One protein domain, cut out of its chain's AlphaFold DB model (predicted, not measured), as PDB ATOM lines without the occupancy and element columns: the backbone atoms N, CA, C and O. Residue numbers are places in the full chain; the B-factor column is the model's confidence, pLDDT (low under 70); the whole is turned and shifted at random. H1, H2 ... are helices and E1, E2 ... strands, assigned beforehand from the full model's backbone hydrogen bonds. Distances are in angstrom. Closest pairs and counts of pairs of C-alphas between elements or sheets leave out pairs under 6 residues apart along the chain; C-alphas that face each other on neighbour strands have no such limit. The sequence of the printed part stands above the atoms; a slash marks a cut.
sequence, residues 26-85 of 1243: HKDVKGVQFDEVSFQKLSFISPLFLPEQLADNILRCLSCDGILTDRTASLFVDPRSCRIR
ATOM      1  N   HIS A  26     225.294 175.312 110.319       80.75
ATOM      2  CA  HIS A  26     225.069 176.341 111.336       80.75
ATOM      3  C   HIS A  26     226.291 176.456 112.262       80.75
ATOM      4  O   HIS A  26     226.729 175.456 112.832       80.75
ATOM      5  N   LYS A  27     226.819 177.681 112.420       62.72
ATOM      6  CA  LYS A  27     228.082 177.954 113.136       62.72
ATOM      7  C   LYS A  27     228.039 177.634 114.636       62.72
ATOM      8  O   LYS A  27     229.077 177.275 115.180       62.72
ATOM      9  N   ASP A  28     226.854 177.637 115.252       58.09
ATOM     10  CA  ASP A  28     226.655 177.274 116.659       58.09
ATOM     11  C   ASP A  28     225.324 176.539 116.881       58.09
ATOM     12  O   ASP A  28     224.261 177.148 117.005       58.09
ATOM     13  N   VAL A  29     225.378 175.210 116.993       58.47
ATOM     14  CA  VAL A  29     224.322 174.445 117.668       58.47
ATOM     15  C   VAL A  29     224.790 174.224 119.103       58.47
ATOM     16  O   VAL A  29     225.919 173.776 119.312       58.47
ATOM     17  N   LYS A  30     223.943 174.559 120.092       57.03
ATOM     18  CA  LYS A  30     224.207 174.360 121.532       57.03
ATOM     19  C   LYS A  30     224.943 173.035 121.761       57.03
ATOM     20  O   LYS A  30     224.518 172.016 121.217       57.03
ATOM     21  N   GLY A  31     226.022 173.068 122.553       57.22
ATOM     22  CA  GLY A  31     226.808 171.881 122.891       57.22
ATOM     23  C   GLY A  31     225.887 170.736 123.292       57.22
ATOM     24  O   GLY A  31     225.034 170.896 124.166       57.22
ATOM     25  N   VAL A  32     226.005 169.612 122.593       57.81
ATOM     26  CA  VAL A  32     225.140 168.464 122.841       57.81
ATOM     27  C   VAL A  32     225.865 167.552 123.815       57.81
ATOM     28  O   VAL A  32     226.968 167.094 123.527       57.81
ATOM     29  N   GLN A  33     225.245 167.305 124.969       56.50
ATOM     30  CA  GLN A  33     225.576 166.150 125.793       56.50
ATOM     31  C   GLN A  33     224.889 164.933 125.178       56.50
ATOM     32  O   GLN A  33     223.662 164.841 125.173       56.50
ATOM     33  N   PHE A  34     225.684 164.027 124.623       53.56
ATOM     34  CA  PHE A  34     225.242 162.672 124.304       53.56
ATOM     35  C   PHE A  34     226.007 161.739 125.242       53.56
ATOM     36  O   PHE A  34     227.223 161.595 125.115       53.56
ATOM     37  N   ASP A  35     225.300 161.163 126.215       59.66
ATOM     38  CA  ASP A  35     225.888 160.446 127.355       59.66
ATOM     39  C   ASP A  35     226.920 161.324 128.118       59.66
ATOM     40  O   ASP A  35     226.631 162.478 128.431       59.66
ATOM     41  N   GLU A  36     228.121 160.814 128.420       53.09
ATOM     42  CA  GLU A  36     229.206 161.537 129.125       53.09
ATOM     43  C   GLU A  36     230.031 162.479 128.218       53.09
ATOM     44  O   GLU A  36     231.058 163.016 128.636       53.09
ATOM     45  N   VAL A  37     229.632 162.676 126.955       56.72
ATOM     46  CA  VAL A  37     230.467 163.333 125.938       56.72
ATOM     47  C   VAL A  37     229.884 164.690 125.557       56.72
ATOM     48  O   VAL A  37     228.779 164.771 125.021       56.72
ATOM     49  N   SER A  38     230.643 165.763 125.798       65.56
ATOM     50  CA  SER A  38     230.323 167.109 125.313       65.56
ATOM     51  C   SER A  38     231.108 167.423 124.042       65.56
ATOM     52  O   SER A  38     232.338 167.456 124.072       65.56
ATOM     53  N   PHE A  39     230.415 167.712 122.942       69.38
ATOM     54  CA  PHE A  39     231.037 168.202 121.710       69.38
ATOM     55  C   PHE A  39     230.208 169.324 121.077       69.38
ATOM     56  O   PHE A  39     228.999 169.449 121.297       69.38
ATOM     57  N   GLN A  40     230.877 170.161 120.282       72.69
ATOM     58  CA  GLN A  40     230.213 171.162 119.453       72.69
ATOM     59  C   GLN A  40     229.570 170.454 118.261       72.69
ATOM     60  O   GLN A  40     230.266 169.864 117.436       72.69
ATOM     61  N   LYS A  41     228.238 170.480 118.196       78.00
ATOM     62  CA  LYS A  41     227.493 169.827 117.121       78.00
ATOM     63  C   LYS A  41     227.442 170.732 115.894       78.00
ATOM     64  O   LYS A  41     227.067 171.896 116.000       78.00
ATOM     65  N   LEU A  42     227.748 170.166 114.733       84.19
ATOM     66  CA  LEU A  42     227.426 170.755 113.441       84.19
ATOM     67  C   LEU A  42     226.130 170.147 112.904       84.19
ATOM     68  O   LEU A  42     225.796 168.985 113.146       84.19
ATOM     69  N   SER A  43     225.386 170.960 112.165       81.81
ATOM     70  CA  SER A  43     224.223 170.529 111.396       81.81
ATOM     71  C   SER A  43     224.180 171.305 110.094       81.81
ATOM     72  O   SER A  43     224.333 172.530 110.120       81.81
ATOM     73  N   PHE A  44     223.923 170.609 108.988       84.12
ATOM     74  CA  PHE A  44     223.685 171.247 107.697       84.12
ATOM     75  C   PHE A  44     222.556 172.278 107.799       84.12
ATOM     76  O   PHE A  44     221.574 172.059 108.512       84.12
ATOM     77  N   ILE A  45     222.703 173.391 107.076       83.25
ATOM     78  CA  ILE A  45     221.729 174.498 107.073       83.25
ATOM     79  C   ILE A  45     220.347 174.038 106.582       83.25
ATOM     80  O   ILE A  45     219.319 174.568 106.994       83.25
ATOM     81  N   SER A  46     220.309 173.026 105.715       75.69
ATOM     82  CA  SER A  46     219.076 172.375 105.270       75.69
ATOM     83  C   SER A  46     218.996 170.947 105.813       75.69
ATOM     84  O   SER A  46     220.010 170.242 105.792       75.69
ATOM     85  N   PRO A  47     217.816 170.483 106.270       68.31
ATOM     86  CA  PRO A  47     217.638 169.104 106.704       68.31
ATOM     87  C   PRO A  47     217.836 168.172 105.505       68.31
ATOM     88  O   PRO A  47     217.007 168.114 104.598       68.31
ATOM     89  N   LEU A  48     218.959 167.458 105.500       76.12
ATOM     90  CA  LEU A  48     219.381 166.602 104.401       76.12
ATOM     91  C   LEU A  48     219.550 165.168 104.909       76.12
ATOM     92  O   LEU A  48     220.246 164.933 105.898       76.12
ATOM     93  N   PHE A  49     218.938 164.210 104.214       87.50
ATOM     94  CA  PHE A  49     219.330 162.811 104.339       87.50
ATOM     95  C   PHE A  49     220.464 162.525 103.353       87.50
ATOM     96  O   PHE A  49     220.282 162.699 102.149       87.50
ATOM     97  N   LEU A  50     221.617 162.072 103.850       87.50
ATOM     98  CA  LEU A  50     222.753 161.673 103.020       87.50
ATOM     99  C   LEU A  50     222.667 160.177 102.667       87.50
ATOM    100  O   LEU A  50     222.770 159.333 103.568       87.50
ATOM    101  N   PRO A  51     222.528 159.821 101.373       89.31
ATOM    102  CA  PRO A  51     222.630 158.438 100.922       89.31
ATOM    103  C   PRO A  51     223.996 157.830 101.248       89.31
ATOM    104  O   PRO A  51     225.001 158.536 101.300       89.31
ATOM    105  N   GLU A  52     224.034 156.505 101.398       90.19
ATOM    106  CA  GLU A  52     225.206 155.766 101.890       90.19
ATOM    107  C   GLU A  52     226.502 156.090 101.139       90.19
ATOM    108  O   GLU A  52     227.488 156.496 101.745       90.19
ATOM    109  N   GLN A  53     226.478 155.989  99.808       90.38
ATOM    110  CA  GLN A  53     227.655 156.249  98.977       90.38
ATOM    111  C   GLN A  53     228.165 157.689  99.120       90.38
ATOM    112  O   GLN A  53     229.374 157.916  99.141       90.38
ATOM    113  N   LEU A  54     227.255 158.658  99.244       89.19
ATOM    114  CA  LEU A  54     227.617 160.064  99.391       89.19
ATOM    115  C   LEU A  54     228.199 160.339 100.783       89.19
ATOM    116  O   LEU A  54     229.210 161.027 100.890       89.19
ATOM    117  N   ALA A  55     227.606 159.771 101.836       91.19
ATOM    118  CA  ALA A  55     228.105 159.907 103.202       91.19
ATOM    119  C   ALA A  55     229.499 159.275 103.367       91.19
ATOM    120  O   ALA A  55     230.399 159.925 103.901       91.19
ATOM    121  N   ASP A  56     229.699 158.059 102.839       91.94
ATOM    122  CA  ASP A  56     231.006 157.389 102.790       91.94
ATOM    123  C   ASP A  56     232.045 158.275 102.060       91.94
ATOM    124  O   ASP A  56     233.171 158.449 102.536       91.94
ATOM    125  N   ASN A  57     231.672 158.869 100.917       91.69
ATOM    126  CA  ASN A  57     232.563 159.706 100.109       91.69
ATOM    127  C   ASN A  57     232.931 161.032 100.790       91.69
ATOM    128  O   ASN A  57     234.111 161.384 100.794       91.69
ATOM    129  N   ILE A  58     231.969 161.736 101.394       91.44
ATOM    130  CA  ILE A  58     232.235 162.984 102.128       91.44
ATOM    131  C   ILE A  58     233.139 162.697 103.331       91.44
ATOM    132  O   ILE A  58     234.148 163.378 103.508       91.44
ATOM    133  N   LEU A  59     232.834 161.663 104.127       92.06
ATOM    134  CA  LEU A  59     233.652 161.298 105.288       92.06
ATOM    135  C   LEU A  59     235.085 160.936 104.873       92.06
ATOM    136  O   LEU A  59     236.042 161.344 105.533       92.06
ATOM    137  N   ARG A  60     235.246 160.226 103.748       92.19
ATOM    138  CA  ARG A  60     236.559 159.919 103.170       92.19
ATOM    139  C   ARG A  60     237.326 161.183 102.777       92.19
ATOM    140  O   ARG A  60     238.500 161.273 103.121       92.19
ATOM    141  N   CYS A  61     236.698 162.141 102.090       90.75
ATOM    142  CA  CYS A  61     237.338 163.414 101.729       90.75
ATOM    143  C   CYS A  61     237.795 164.174 102.980       90.75
ATOM    144  O   CYS A  61     238.984 164.446 103.121       90.75
ATOM    145  N   LEU A  62     236.900 164.367 103.955       91.69
ATOM    146  CA  LEU A  62     237.230 165.032 105.220       91.69
ATOM    147  C   LEU A  62     238.387 164.338 105.953       91.69
ATOM    148  O   LEU A  62     239.258 165.001 106.517       91.69
ATOM    149  N   SER A  63     238.427 163.000 105.950       90.25
ATOM    150  CA  SER A  63     239.524 162.263 106.576       90.25
ATOM    151  C   SER A  63     240.843 162.360 105.811       90.25
ATOM    152  O   SER A  63     241.890 162.290 106.455       90.25
ATOM    153  N   CYS A  64     240.827 162.431 104.482       85.25
ATOM    154  CA  CYS A  64     242.039 162.545 103.665       85.25
ATOM    155  C   CYS A  64     242.640 163.955 103.728       85.25
ATOM    156  O   CYS A  64     243.867 164.089 103.754       85.25
ATOM    157  N   ASP A  65     241.775 164.965 103.822       85.25
ATOM    158  CA  ASP A  65     242.135 166.385 103.866       85.25
ATOM    159  C   ASP A  65     242.550 166.844 105.275       85.25
ATOM    160  O   ASP A  65     243.042 167.953 105.457       85.25
ATOM    161  N   GLY A  66     242.387 165.988 106.292       87.69
ATOM    162  CA  GLY A  66     242.726 166.316 107.680       87.69
ATOM    163  C   GLY A  66     241.676 167.162 108.405       87.69
ATOM    164  O   GLY A  66     241.957 167.709 109.468       87.69
ATOM    165  N   ILE A  67     240.468 167.261 107.845       90.56
ATOM    166  CA  ILE A  67     239.358 168.093 108.337       90.56
ATOM    167  C   ILE A  67     238.414 167.283 109.252       90.56
ATOM    168  O   ILE A  67     237.582 167.848 109.966       90.56
ATOM    169  N   LEU A  68     238.537 165.949 109.282       90.75
ATOM    170  CA  LEU A  68     237.727 165.077 110.141       90.75
ATOM    171  C   LEU A  68     238.165 165.160 111.619       90.75
ATOM    172  O   LEU A  68     239.101 164.485 112.054       90.75
ATOM    173  N   THR A  69     237.447 165.979 112.383       89.75
ATOM    174  CA  THR A  69     237.597 166.245 113.822       89.75
ATOM    175  C   THR A  69     236.321 165.838 114.558       89.75
ATOM    176  O   THR A  69     235.307 165.568 113.918       89.75
ATOM    177  N   ASP A  70     236.313 165.839 115.895       88.75
ATOM    178  CA  ASP A  70     235.087 165.565 116.669       88.75
ATOM    179  C   ASP A  70     233.911 166.471 116.257       88.75
ATOM    180  O   ASP A  70     232.761 166.027 116.191       88.75
ATOM    181  N   ARG A  71     234.199 167.732 115.913       87.50
ATOM    182  CA  ARG A  71     233.195 168.704 115.470       87.50
ATOM    183  C   ARG A  71     232.600 168.325 114.112       87.50
ATOM    184  O   ARG A  71     231.381 168.269 113.987       87.50
ATOM    185  N   THR A  72     233.418 168.027 113.104       90.75
ATOM    186  CA  THR A  72     232.929 167.663 111.758       90.75
ATOM    187  C   THR A  72     232.356 166.248 111.707       90.75
ATOM    188  O   THR A  72     231.356 166.019 111.031       90.75
ATOM    189  N   ALA A  73     232.894 165.316 112.498       90.44
ATOM    190  CA  ALA A  73     232.352 163.969 112.661       90.44
ATOM    191  C   ALA A  73     230.937 163.967 113.264       90.44
ATOM    192  O   ALA A  73     230.146 163.074 112.957       90.44
ATOM    193  N   SER A  74     230.582 164.990 114.055       88.88
ATOM    194  CA  SER A  74     229.244 165.121 114.646       88.88
ATOM    195  C   SER A  74     228.100 165.149 113.619       88.88
ATOM    196  O   SER A  74     226.986 164.732 113.945       88.88
ATOM    197  N   LEU A  75     228.376 165.553 112.370       88.56
ATOM    198  CA  LEU A  75     227.417 165.531 111.254       88.56
ATOM    199  C   LEU A  75     226.938 164.119 110.906       88.56
ATOM    200  O   LEU A  75     225.836 163.942 110.388       88.56
ATOM    201  N   PHE A  76     227.766 163.117 111.194       90.69
ATOM    202  CA  PHE A  76     227.559 161.741 110.769       90.69
ATOM    203  C   PHE A  76     227.084 160.826 111.896       90.69
ATOM    204  O   PHE A  76     227.015 159.614 111.727       90.69
ATOM    205  N   VAL A  77     226.769 161.382 113.063       88.50
ATOM    206  CA  VAL A  77     226.418 160.605 114.257       88.50
ATOM    207  C   VAL A  77     225.041 159.952 114.159       88.50
ATOM    208  O   VAL A  77     224.883 158.821 114.610       88.50
ATOM    209  N   ASP A  78     224.037 160.651 113.618       85.81
ATOM    210  CA  ASP A  78     222.651 160.169 113.601       85.81
ATOM    211  C   ASP A  78     222.398 159.264 112.376       85.81
ATOM    212  O   ASP A  78     222.400 159.746 111.237       85.81
ATOM    213  N   PRO A  79     222.113 157.958 112.564       85.50
ATOM    214  CA  PRO A  79     221.827 157.043 111.457       85.50
ATOM    215  C   PRO A  79     220.546 157.385 110.676       85.50
ATOM    216  O   PRO A  79     220.282 156.815 109.613       85.50
ATOM    217  N   ARG A  80     219.705 158.280 111.215       85.00
ATOM    218  CA  ARG A  80     218.501 158.782 110.543       85.00
ATOM    219  C   ARG A  80     218.806 159.900 109.553       85.00
ATOM    220  O   ARG A  80     218.022 160.073 108.630       85.00
ATOM    221  N   SER A  81     219.909 160.636 109.722       85.06
ATOM    222  CA  SER A  81     220.332 161.696 108.792       85.06
ATOM    223  C   SER A  81     221.357 161.215 107.767       85.06
ATOM    224  O   SER A  81     221.462 161.790 106.690       85.06
ATOM    225  N   CYS A  82     222.102 160.152 108.056       89.81
ATOM    226  CA  CYS A  82     223.029 159.534 107.108       89.81
ATOM    227  C   CYS A  82     223.228 158.057 107.437       89.81
ATOM    228  O   CYS A  82     223.002 157.639 108.568       89.81
ATOM    229  N   ARG A  83     223.703 157.260 106.481       89.56
ATOM    230  CA  ARG A  83     224.128 155.875 106.740       89.56
ATOM    231  C   ARG A  83     225.555 155.707 106.263       89.56
ATOM    232  O   ARG A  83     225.818 155.992 105.107       89.56
ATOM    233  N   ILE A  84     226.449 155.236 107.124       93.12
ATOM    234  CA  ILE A  84     227.853 155.017 106.760       93.12
ATOM    235  C   ILE A  84     228.184 153.553 106.980       93.12
ATOM    236  O   ILE A  84     227.829 152.960 108.000       93.12
ATOM    237  N   ARG A  85     228.858 152.944 106.008       94.38
ATOM    238  CA  ARG A  85     229.306 151.546 106.112       94.38
ATOM    239  C   ARG A  85     230.799 151.405 105.899       94.38
ATOM    240  O   ARG A  85     231.363 150.399 106.346       94.38
TER     241      ARG A  85
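What this domain is: This is residues 26 to 85 of the 1243 residues of an uncharacterized protein of Pocillopora damicornis (UniProt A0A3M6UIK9). A two-stranded hairpin of E1 and E2, the short helix H2 and the longer helix H1 make a row of parts, with the hairpin at one end, H2 in the middle and H1 at the other end. E2 is the strand near H2, and H1 and H2 are loosely side by side, running opposite ways; the link of residues 42 to 51 takes the backbone from the hairpin to H1, and H2 then lies back between them. The printed part has 60 residues with two named strands and two named helices, in the order E1, E2, H1, H2; the sheet, E1 - E2, is antiparallel. The class is mixed, helices and strands. The whole is compact, with a radius of gyration of the C-alphas of 11.6 A, and rounded, spanning 29 by 25 by 22 A.

Where its parts are: E1 is residues 29 to 34, 13.5 A from first to last C-alpha, and begins with C-alpha 29 at (224.322, 174.445, 117.668). E2 is residues 37 to 41, 11.3 A long. H1, residues 52 to 64, is 18.2 A long and begins with C-alpha 52 at (225.206, 155.766, 101.890). H2, residues 70 to 76, is 10.3 A long and ends with C-alpha 76 at (227.559, 161.741, 110.769).

How they stand to each other: E1 and E2 form a hairpin of antiparallel neighbour strands, their directions 154 degrees apart. The C-alphas of Gly 31 and Gln 40 face each other at 4.9 A. N 34 and O 37 are 3.2 A apart and N 32 and O 39 are 3.3 A apart, both within hydrogen-bond range. E2 and H2 have 10 pairs of C-alphas within 8 A; the closest are those of Gln 40 and Arg 71, 5.5 A apart. E1 and H2 are apart, and so are E1 and H1. H1 and H2 are close but not clearly touching, with the closest C-alphas, those of Ala 55 and Phe 76, 7.8 A apart. They run opposite ways at a shallow tilt of 15 degrees. In H1 every O i to N i+4 pair is within hydrogen-bond range; in H2 this holds for 1 of 3, beside 3 of 4 O i to N i+3 pairs.

The domain as a whole: The C-alphas of Glu 36 and Gln 53 are the two farthest apart, at 30.6 A. The printed part has no cut. The links E1 to E2 and H1 to H2 are tight, and E2 to H1, with 10 residues, is short; there is no long link. The mean pLDDT of the printed part is 81.0; residues 27 to 39 and residue 47 are under 70 in this model.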